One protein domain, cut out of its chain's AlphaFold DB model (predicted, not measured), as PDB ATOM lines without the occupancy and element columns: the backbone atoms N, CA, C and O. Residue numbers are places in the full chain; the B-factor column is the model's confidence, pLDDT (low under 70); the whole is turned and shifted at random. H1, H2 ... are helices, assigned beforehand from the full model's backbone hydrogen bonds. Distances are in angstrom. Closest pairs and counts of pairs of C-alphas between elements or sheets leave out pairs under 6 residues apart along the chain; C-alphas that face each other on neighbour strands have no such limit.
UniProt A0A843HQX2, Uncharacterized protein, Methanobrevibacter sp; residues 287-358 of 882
ATOM      1  N   LYS A 287      20.261  46.338 -48.831       82.25
ATOM      2  CA  LYS A 287      19.429  46.132 -50.021       82.25
ATOM      3  C   LYS A 287      18.390  47.236 -50.220       82.25
ATOM      4  O   LYS A 287      17.940  47.446 -51.345       82.25
ATOM      5  N   GLU A 288      17.969  47.885 -49.140       81.81
ATOM      6  CA  GLU A 288      16.830  48.805 -49.140       81.81
ATOM      7  C   GLU A 288      17.205  50.259 -48.835       81.81
ATOM      8  O   GLU A 288      16.336  51.124 -48.962       81.81
ATOM      9  N   LEU A 289      18.459  50.538 -48.456       85.00
ATOM     10  CA  LEU A 289      18.922  51.905 -48.241       85.00
ATOM     11  C   LEU A 289      18.895  52.698 -49.548       85.00
ATOM     12  O   LEU A 289      19.439  52.276 -50.571       85.00
ATOM     13  N   THR A 290      18.272  53.867 -49.501       86.44
ATOM     14  CA  THR A 290      18.304  54.821 -50.609       86.44
ATOM     15  C   THR A 290      19.572  55.673 -50.561       86.44
ATOM     16  O   THR A 290      20.185  55.841 -49.510       86.44
ATOM     17  N   GLU A 291      19.963  56.243 -51.701       75.31
ATOM     18  CA  GLU A 291      21.136  57.125 -51.822       75.31
ATOM     19  C   GLU A 291      21.039  58.346 -50.881       75.31
ATOM     20  O   GLU A 291      22.013  58.708 -50.236       75.31
ATOM     21  N   GLN A 292      19.829  58.879 -50.671       66.94
ATOM     22  CA  GLN A 292      19.563  59.969 -49.717       66.94
ATOM     23  C   GLN A 292      19.736  59.557 -48.247       66.94
ATOM     24  O   GLN A 292      20.071  60.380 -47.401       66.94
ATOM     25  N   GLU A 293      19.487  58.289 -47.918       75.56
ATOM     26  CA  GLU A 293      19.704  57.760 -46.566       75.56
ATOM     27  C   GLU A 293      21.183  57.450 -46.318       75.56
ATOM     28  O   GLU A 293      21.635  57.528 -45.176       75.56
ATOM     29  N   TRP A 294      21.937  57.154 -47.381       76.69
ATOM     30  CA  TRP A 294      23.397  57.089 -47.342       76.69
ATOM     31  C   TRP A 294      24.007  58.467 -47.095       76.69
ATOM     32  O   TRP A 294      24.792  58.607 -46.165       76.69
ATOM     33  N   GLU A 295      23.578  59.485 -47.842       72.75
ATOM     34  CA  GLU A 295      24.021  60.870 -47.640       72.75
ATOM     35  C   GLU A 295      23.700  61.379 -46.225       72.75
ATOM     36  O   GLU A 295      24.528  62.050 -45.617       72.75
ATOM     37  N   LEU A 296      22.545  61.007 -45.655       72.00
ATOM     38  CA  LEU A 296      22.182  61.343 -44.271       72.00
ATOM     39  C   LEU A 296      23.087  60.657 -43.233       72.00
ATOM     40  O   LEU A 296      23.449  61.266 -42.230       72.00
ATOM     41  N   LEU A 297      23.440  59.383 -43.441       68.00
ATOM     42  CA  LEU A 297      24.388  58.681 -42.566       68.00
ATOM     43  C   LEU A 297      25.786  59.289 -42.653       68.00
ATOM     44  O   LEU A 297      26.493  59.327 -41.652       68.00
ATOM     45  N   GLU A 298      26.182  59.742 -43.837       71.19
ATOM     46  CA  GLU A 298      27.481  60.359 -44.081       71.19
ATOM     47  C   GLU A 298      27.545  61.773 -43.488       71.19
ATOM     48  O   GLU A 298      28.509  62.083 -42.797       71.19
ATOM     49  N   SER A 299      26.473  62.567 -43.588       74.56
ATOM     50  CA  SER A 299      26.390  63.866 -42.904       74.56
ATOM     51  C   SER A 299      26.359  63.728 -41.381       74.56
ATOM     52  O   SER A 299      26.933  64.545 -40.677       74.56
ATOM     53  N   LEU A 300      25.714  62.680 -40.850       64.12
ATOM     54  CA  LEU A 300      25.723  62.408 -39.408       64.12
ATOM     55  C   LEU A 300      27.105  61.970 -38.905       64.12
ATOM     56  O   LEU A 300      27.358  62.120 -37.718       64.12
ATOM     57  N   LYS A 301      27.982  61.430 -39.767       63.53
ATOM     58  CA  LYS A 301      29.378  61.110 -39.411       63.53
ATOM     59  C   LYS A 301      30.247  62.357 -39.281       63.53
ATOM     60  O   LYS A 301      31.140  62.354 -38.449       63.53
ATOM     61  N   GLU A 302      29.987  63.390 -40.080       62.06
ATOM     62  CA  GLU A 302      30.707  64.672 -40.007       62.06
ATOM     63  C   GLU A 302      30.406  65.447 -38.708       62.06
ATOM     64  O   GLU A 302      31.177  66.325 -38.334       62.06
ATOM     65  N   ASP A 303      29.322  65.097 -38.003       62.97
ATOM     66  CA  ASP A 303      28.919  65.696 -36.722       62.97
ATOM     67  C   ASP A 303      29.590  65.044 -35.482       62.97
ATOM     68  O   ASP A 303      29.308  65.463 -34.354       62.97
ATOM     69  N   PHE A 304      30.452  64.027 -35.651       53.34
ATOM     70  CA  PHE A 304      31.252  63.416 -34.570       53.34
ATOM     71  C   PHE A 304      32.710  63.919 -34.618       53.34
ATOM     72  O   PHE A 304      33.295  63.992 -35.697       53.34
ATOM     73  N   ASP A 305      33.305  64.244 -33.462       52.66
ATOM     74  CA  ASP A 305      34.716  64.667 -33.362       52.66
ATOM     75  C   ASP A 305      35.675  63.480 -33.651       52.66
ATOM     76  O   ASP A 305      35.372  62.338 -33.292       52.66
ATOM     77  N   GLU A 306      36.840  63.742 -34.274       49.28
ATOM     78  CA  GLU A 306      37.855  62.724 -34.649       49.28
ATOM     79  C   GLU A 306      38.287  61.843 -33.456       49.28
ATOM     80  O   GLU A 306      38.505  60.644 -33.623       49.28
ATOM     81  N   ASP A 307      38.296  62.399 -32.241       45.41
ATOM     82  CA  ASP A 307      38.722  61.707 -31.019       45.41
ATOM     83  C   ASP A 307      37.685  60.674 -30.506       45.41
ATOM     84  O   ASP A 307      38.057  59.662 -29.915       45.41
ATOM     85  N   GLU A 308      36.380  60.862 -30.771       48.66
ATOM     86  CA  GLU A 308      35.336  59.873 -30.418       48.66
ATOM     87  C   GLU A 308      35.286  58.705 -31.425       48.66
ATOM     88  O   GLU A 308      34.827  57.602 -31.100       48.66
ATOM     89  N   TYR A 309      35.773  58.923 -32.652       47.06
ATOM     90  CA  TYR A 309      35.895  57.881 -33.672       47.06
ATOM     91  C   TYR A 309      37.052  56.917 -33.363       47.06
ATOM     92  O   TYR A 309      36.904  55.708 -33.562       47.06
ATOM     93  N   ASP A 310      38.149  57.422 -32.794       42.47
ATOM     94  CA  ASP A 310      39.294  56.610 -32.369       42.47
ATOM     95  C   ASP A 310      38.941  55.682 -31.191       42.47
ATOM     96  O   ASP A 310      39.331  54.510 -31.199       42.47
ATOM     97  N   ASP A 311      38.112  56.129 -30.241       37.25
ATOM     98  CA  ASP A 311      37.595  55.288 -29.147       37.25
ATOM     99  C   ASP A 311      36.584  54.228 -29.638       37.25
ATOM    100  O   ASP A 311      36.567  53.086 -29.153       37.25
ATOM    101  N   PHE A 312      35.778  54.560 -30.655       39.53
ATOM    102  CA  PHE A 312      34.905  53.607 -31.354       39.53
ATOM    103  C   PHE A 312      35.711  52.545 -32.128       39.53
ATOM    104  O   PHE A 312      35.324  51.369 -32.165       39.53
ATOM    105  N   GLU A 313      36.857  52.919 -32.707       38.28
ATOM    106  CA  GLU A 313      37.772  51.988 -33.365       38.28
ATOM    107  C   GLU A 313      38.516  51.115 -32.337       38.28
ATOM    108  O   GLU A 313      38.454  49.886 -32.432       38.28
ATOM    109  N   LEU A 314      39.132  51.691 -31.299       35.16
ATOM    110  CA  LEU A 314      39.968  50.990 -30.309       35.16
ATOM    111  C   LEU A 314      39.237  49.862 -29.561       35.16
ATOM    112  O   LEU A 314      39.794  48.769 -29.411       35.16
ATOM    113  N   ALA A 315      37.968  50.059 -29.189       31.64
ATOM    114  CA  ALA A 315      37.158  49.037 -28.514       31.64
ATOM    115  C   ALA A 315      36.797  47.834 -29.416       31.64
ATOM    116  O   ALA A 315      36.481  46.747 -28.926       31.64
ATOM    117  N   SER A 316      36.872  47.993 -30.743       36.03
ATOM    118  CA  SER A 316      36.594  46.939 -31.732       36.03
ATOM    119  C   SER A 316      37.857  46.267 -32.302       36.03
ATOM    120  O   SER A 316      37.762  45.240 -32.984       36.03
ATOM    121  N   ILE A 317      39.039  46.831 -32.018       41.19
ATOM    122  CA  ILE A 317      40.320  46.496 -32.658       41.19
ATOM    123  C   ILE A 317      41.108  45.378 -31.939       41.19
ATOM    124  O   ILE A 317      41.924  44.726 -32.595       41.19
ATOM    125  N   TYR A 318      40.850  45.069 -30.658       35.84
ATOM    126  CA  TYR A 318      41.763  44.224 -29.854       35.84
ATOM    127  C   TYR A 318      41.279  42.845 -29.360       35.84
ATOM    128  O   TYR A 318      41.972  42.230 -28.555       35.84
ATOM    129  N   GLY A 319      40.192  42.253 -29.871       37.06
ATOM    130  CA  GLY A 319      39.819  40.912 -29.384       37.06
ATOM    131  C   GLY A 319      38.897  40.085 -30.265       37.06
ATOM    132  O   GLY A 319      37.694  40.035 -30.024       37.06
ATOM    133  N   GLY A 320      39.448  39.354 -31.235       40.66
ATOM    134  CA  GLY A 320      38.721  38.225 -31.816       40.66
ATOM    135  C   GLY A 320      39.365  37.610 -33.051       40.66
ATOM    136  O   GLY A 320      39.507  38.265 -34.084       40.66
ATOM    137  N   ASP A 321      39.671  36.316 -32.968       55.69
ATOM    138  CA  ASP A 321      39.943  35.480 -34.133       55.69
ATOM    139  C   ASP A 321      38.779  35.558 -35.131       55.69
ATOM    140  O   ASP A 321      37.600  35.431 -34.776       55.69
ATOM    141  N   PHE A 322      39.098  35.734 -36.415       67.75
ATOM    142  CA  PHE A 322      38.091  35.725 -37.470       67.75
ATOM    143  C   PHE A 322      37.394  34.361 -37.497       67.75
ATOM    144  O   PHE A 322      37.955  33.371 -37.954       67.75
ATOM    145  N   THR A 323      36.129  34.292 -37.079       84.19
ATOM    146  CA  THR A 323      35.350  33.058 -37.275       84.19
ATOM    147  C   THR A 323      35.038  32.851 -38.767       84.19
ATOM    148  O   THR A 323      34.961  31.714 -39.240       84.19
ATOM    149  N   TYR A 324      34.931  33.940 -39.541       89.44
ATOM    150  CA  TYR A 324      34.644  33.939 -40.978       89.44
ATOM    151  C   TYR A 324      35.581  34.879 -41.743       89.44
ATOM    152  O   TYR A 324      35.929  35.957 -41.272       89.44
ATOM    153  N   CYS A 325      35.972  34.470 -42.949       92.38
ATOM    154  CA  CYS A 325      36.832  35.239 -43.838       92.38
ATOM    155  C   CYS A 325      36.097  36.479 -44.379       92.38
ATOM    156  O   CYS A 325      35.089  36.306 -45.073       92.38
ATOM    157  N   PRO A 326      36.618  37.702 -44.161       82.25
ATOM    158  CA  PRO A 326      35.965  38.937 -44.602       82.25
ATOM    159  C   PRO A 326      35.919  39.086 -46.129       82.25
ATOM    160  O   PRO A 326      35.074  39.803 -46.644       82.25
ATOM    161  N   VAL A 327      36.791  38.384 -46.862       89.94
ATOM    162  CA  VAL A 327      36.849  38.454 -48.332       89.94
ATOM    163  C   VAL A 327      35.782  37.577 -48.991       89.94
ATOM    164  O   VAL A 327      35.200  37.949 -50.001       89.94
ATOM    165  N   CYS A 328      35.517  36.378 -48.461       92.56
ATOM    166  CA  CYS A 328      34.704  35.389 -49.188       92.56
ATOM    167  C   CYS A 328      33.620  34.680 -48.364       92.56
ATOM    168  O   CYS A 328      32.969  33.769 -48.895       92.56
ATOM    169  N   GLY A 329      33.466  35.051 -47.086       89.75
ATOM    170  CA  GLY A 329      32.447  34.548 -46.160       89.75
ATOM    171  C   GLY A 329      32.651  33.111 -45.664       89.75
ATOM    172  O   GLY A 329      31.807  32.585 -44.946       89.75
ATOM    173  N   ALA A 330      33.738  32.431 -46.044       93.44
ATOM    174  CA  ALA A 330      34.001  31.064 -45.589       93.44
ATOM    175  C   ALA A 330      34.514  31.043 -44.142       93.44
ATOM    176  O   ALA A 330      35.336  31.878 -43.771       93.44
ATOM    177  N   ARG A 331      34.076  30.061 -43.344       91.44
ATOM    178  CA  ARG A 331      34.575  29.842 -41.978       91.44
ATOM    179  C   ARG A 331      36.088  29.580 -41.996       91.44
ATOM    180  O   ARG A 331      36.542  28.791 -42.826       91.44
ATOM    181  N   MET A 332      36.844  30.239 -41.118       93.94
ATOM    182  CA  MET A 332      38.301  30.062 -41.020       93.94
ATOM    183  C   MET A 332      38.653  28.659 -40.490       93.94
ATOM    184  O   MET A 332      37.863  28.040 -39.774       93.94
ATOM    185  N   GLN A 333      39.810  28.136 -40.898       94.56
ATOM    186  CA  GLN A 333      40.370  26.850 -40.468       94.56
ATOM    187  C   GLN A 333      41.804  27.047 -39.970       94.56
ATOM    188  O   GLN A 333      42.428  28.045 -40.308       94.56
ATOM    189  N   TYR A 334      42.316  26.081 -39.212       92.56
ATOM    190  CA  TYR A 334      43.719  26.032 -38.800       92.56
ATOM    191  C   TYR A 334      44.504  25.131 -39.753       92.56
ATOM    192  O   TYR A 334      43.986  24.083 -40.162       92.56
ATOM    193  N   ASP A 335      45.707  25.541 -40.146       86.12
ATOM    194  CA  ASP A 335      46.640  24.678 -40.873       86.12
ATOM    195  C   ASP A 335      47.445  23.774 -39.920       86.12
ATOM    196  O   ASP A 335      47.146  23.671 -38.729       86.12
ATOM    197  N   GLU A 336      48.411  23.034 -40.471       83.12
ATOM    198  CA  GLU A 336      49.243  22.086 -39.716       83.12
ATOM    199  C   GLU A 336      50.154  22.782 -38.690       83.12
ATOM    200  O   GLU A 336      50.562  22.142 -37.720       83.12
ATOM    201  N   ASP A 337      50.407  24.082 -38.870       78.62
ATOM    202  CA  ASP A 337      51.246  24.911 -38.006       78.62
ATOM    203  C   ASP A 337      50.420  25.660 -36.937       78.62
ATOM    204  O   ASP A 337      50.980  26.282 -36.035       78.62
ATOM    205  N   GLY A 338      49.085  25.543 -36.980       82.50
ATOM    206  CA  GLY A 338      48.172  26.198 -36.042       82.50
ATOM    207  C   GLY A 338      47.802  27.628 -36.435       82.50
ATOM    208  O   GLY A 338      47.181  28.328 -35.633       82.50
ATOM    209  N   ASP A 339      48.116  28.052 -37.660       85.56
ATOM    210  CA  ASP A 339      47.760  29.371 -38.165       85.56
ATOM    211  C   ASP A 339      46.354  29.365 -38.778       85.56
ATOM    212  O   ASP A 339      45.936  28.462 -39.513       85.56
ATOM    213  N   HIS A 340      45.595  30.424 -38.495       88.81
ATOM    214  CA  HIS A 340      44.286  30.638 -39.106       88.81
ATOM    215  C   HIS A 340      44.432  30.948 -40.597       88.81
ATOM    216  O   HIS A 340      45.096  31.913 -40.982       88.81
ATOM    217  N   TYR A 341      43.721  30.224 -41.458       95.44
ATOM    218  CA  TYR A 341      43.611  30.518 -42.884       95.44
ATOM    219  C   TYR A 341      42.188  30.312 -43.407       95.44
ATOM    220  O   TYR A 341      41.382  29.535 -42.888       95.44
ATOM    221  N   CYS A 342      41.852  31.018 -44.485       95.88
ATOM    222  CA  CYS A 342      40.581  30.814 -45.158       95.88
ATOM    223  C   CYS A 342      40.669  29.622 -46.126       95.88
ATOM    224  O   CYS A 342      41.421  29.687 -47.105       95.88
ATOM    225  N   PRO A 343      39.836  28.575 -45.989       93.75
ATOM    226  CA  PRO A 343      39.902  27.421 -46.881       93.75
ATOM    227  C   PRO A 343      39.510  27.742 -48.329       93.75
ATOM    228  O   PRO A 343      39.913  27.000 -49.229       93.75
ATOM    229  N   LYS A 344      38.757  28.830 -48.559       95.19
ATOM    230  CA  LYS A 344      38.228  29.232 -49.871       95.19
ATOM    231  C   LYS A 344      39.167  30.171 -50.634       95.19
ATOM    232  O   LYS A 344      39.459  29.880 -51.786       95.19
ATOM    233  N   CYS A 345      39.665  31.245 -50.016       93.94
ATOM    234  CA  CYS A 345      40.586  32.182 -50.683       93.94
ATOM    235  C   CYS A 345      42.071  31.937 -50.364       93.94
ATOM    236  O   CYS A 345      42.919  32.643 -50.896       93.94
ATOM    237  N   LYS A 346      42.392  30.967 -49.492       94.81
ATOM    238  CA  LYS A 346      43.758  30.578 -49.077       94.81
ATOM    239  C   LYS A 346      44.600  31.693 -48.445       94.81
ATOM    240  O   LYS A 346      45.798  31.528 -48.265       94.81
ATOM    241  N   LYS A 347      43.973  32.807 -48.064       93.94
ATOM    242  CA  LYS A 347      44.626  33.910 -47.351       93.94
ATOM    243  C   LYS A 347      44.714  33.571 -45.861       93.94
ATOM    244  O   LYS A 347      43.726  33.104 -45.286       93.94
ATOM    245  N   SER A 348      45.878  33.801 -45.258       92.75
ATOM    246  CA  SER A 348      46.077  33.675 -43.809       92.75
ATOM    247  C   SER A 348      45.295  34.753 -43.052       92.75
ATOM    248  O   SER A 348      44.952  35.793 -43.622       92.75
ATOM    249  N   GLY A 349      45.042  34.541 -41.760       86.25
ATOM    250  CA  GLY A 349      44.409  35.523 -40.878       86.25
ATOM    251  C   GLY A 349      45.146  36.865 -40.892       86.25
ATOM    252  O   GLY A 349      44.512  37.916 -40.966       86.25
ATOM    253  N   HIS A 350      46.481  36.835 -40.961       84.00
ATOM    254  CA  HIS A 350      47.306  38.034 -41.111       84.00
ATOM    255  C   HIS A 350      47.041  38.773 -42.432       84.00
ATOM    256  O   HIS A 350      46.785  39.975 -42.433       84.00
ATOM    257  N   THR A 351      47.014  38.056 -43.559       85.38
ATOM    258  CA  THR A 351      46.731  38.656 -44.877       85.38
ATOM    259  C   THR A 351      45.326  39.263 -44.923       85.38
ATOM    260  O   THR A 351      45.124  40.344 -45.469       85.38
ATOM    261  N   LEU A 352      44.345  38.589 -44.319       88.94
ATOM    262  CA  LEU A 352      42.966  39.077 -44.229       88.94
ATOM    263  C   LEU A 352      42.845  40.312 -43.328       88.94
ATOM    264  O   LEU A 352      42.068  41.211 -43.644       88.94
ATOM    265  N   SER A 353      43.645  40.389 -42.261       76.94
ATOM    266  CA  SER A 353      43.761  41.583 -41.418       76.94
ATOM    267  C   SER A 353      44.305  42.777 -42.211       76.94
ATOM    268  O   SER A 353      43.728  43.862 -42.163       76.94
ATOM    269  N   LEU A 354      45.342  42.575 -43.032       77.44
ATOM    270  CA  LEU A 354      45.910  43.635 -43.875       77.44
ATOM    271  C   LEU A 354      44.943  44.121 -44.966       77.44
ATOM    272  O   LEU A 354      44.870  45.322 -45.212       77.44
ATOM    273  N   ILE A 355      44.175  43.217 -45.583       78.94
ATOM    274  CA  ILE A 355      43.141  43.591 -46.565       78.94
ATOM    275  C   ILE A 355      42.023  44.396 -45.893       78.94
ATOM    276  O   ILE A 355      41.605  45.420 -46.424       78.94
ATOM    277  N   ARG A 356      41.571  43.981 -44.701       71.31
ATOM    278  CA  ARG A 356      40.528  44.693 -43.943       71.31
ATOM    279  C   ARG A 356      40.960  46.107 -43.548       71.31
ATOM    280  O   ARG A 356      40.143  47.014 -43.592       71.31
ATOM    281  N   ARG A 357      42.237  46.290 -43.205       69.00
ATOM    282  CA  ARG A 357      42.833  47.597 -42.876       69.00
ATOM    283  C   ARG A 357      43.145  48.456 -44.113       69.00
ATOM    284  O   ARG A 357      43.760  49.505 -43.986       69.00
ATOM    285  N   GLY A 358      42.797  47.991 -45.318       74.81
ATOM    286  CA  GLY A 358      43.072  48.702 -46.569       74.81
ATOM    287  C   GLY A 358      44.555  48.759 -46.959       74.81
ATOM    288  O   GLY A 358      44.897  49.411 -47.943       74.81
TER     289      GLY A 358
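This is residues 287 to 358 of the 882 residues of an uncharacterized protein of Methanobrevibacter sp (UniProt A0A843HQX2). From the first printed residue, two helices, H1 and H2, meet at a corner as an L-shaped arm that mostly stands free; beyond it, a small body is made of looped chain and the short helix H3. Between H2 and H3 the looped stretch, residues 318 to 348, folds back on itself, with a short antiparallel pairing of residues 333 to 334 with 340 to 341. The printed part has 72 residues, with three named helices in the order H1, H2, H3 and no named strand; the class is all helix, though under half of the residues, 32, are in named elements. It is only just loose, close to extended, with a radius of gyration of the C-alphas of 16.7 A, and spans 48 by 30 by 17 A.

Start with H1, residues 291 to 302, and H2, residues 306 to 317: they are apart, joined by a tight link of 3 residues. Go on to H3, residues 349 to 356, which is apart from both. In the backbones of H1 and H3 each O i to N i+4 pair is within hydrogen-bond range; in H2, 6 of 8 are.

Find C-alpha 291 at (21.136, 57.125, -51.822); from there H1 runs 17.0 A to C-alpha 302. H2 covers 16.5 A from C-alpha 306 at (37.855, 62.724, -34.649) to C-alpha 317. H3 runs 10.4 A from C-alpha 349 and ends at C-alpha 356, at (40.528, 44.693, -43.943).

The two C-alphas farthest apart, those of Gln 292 and Glu 336, are 49.2 A from each other. The printed part has no cut, and the link from H2 to H3, 31 residues, is long. Look at the B-factor column: residues 300 to 322 are under 70, as are 292, 297 and 357, and the mean pLDDT of H2 is 41.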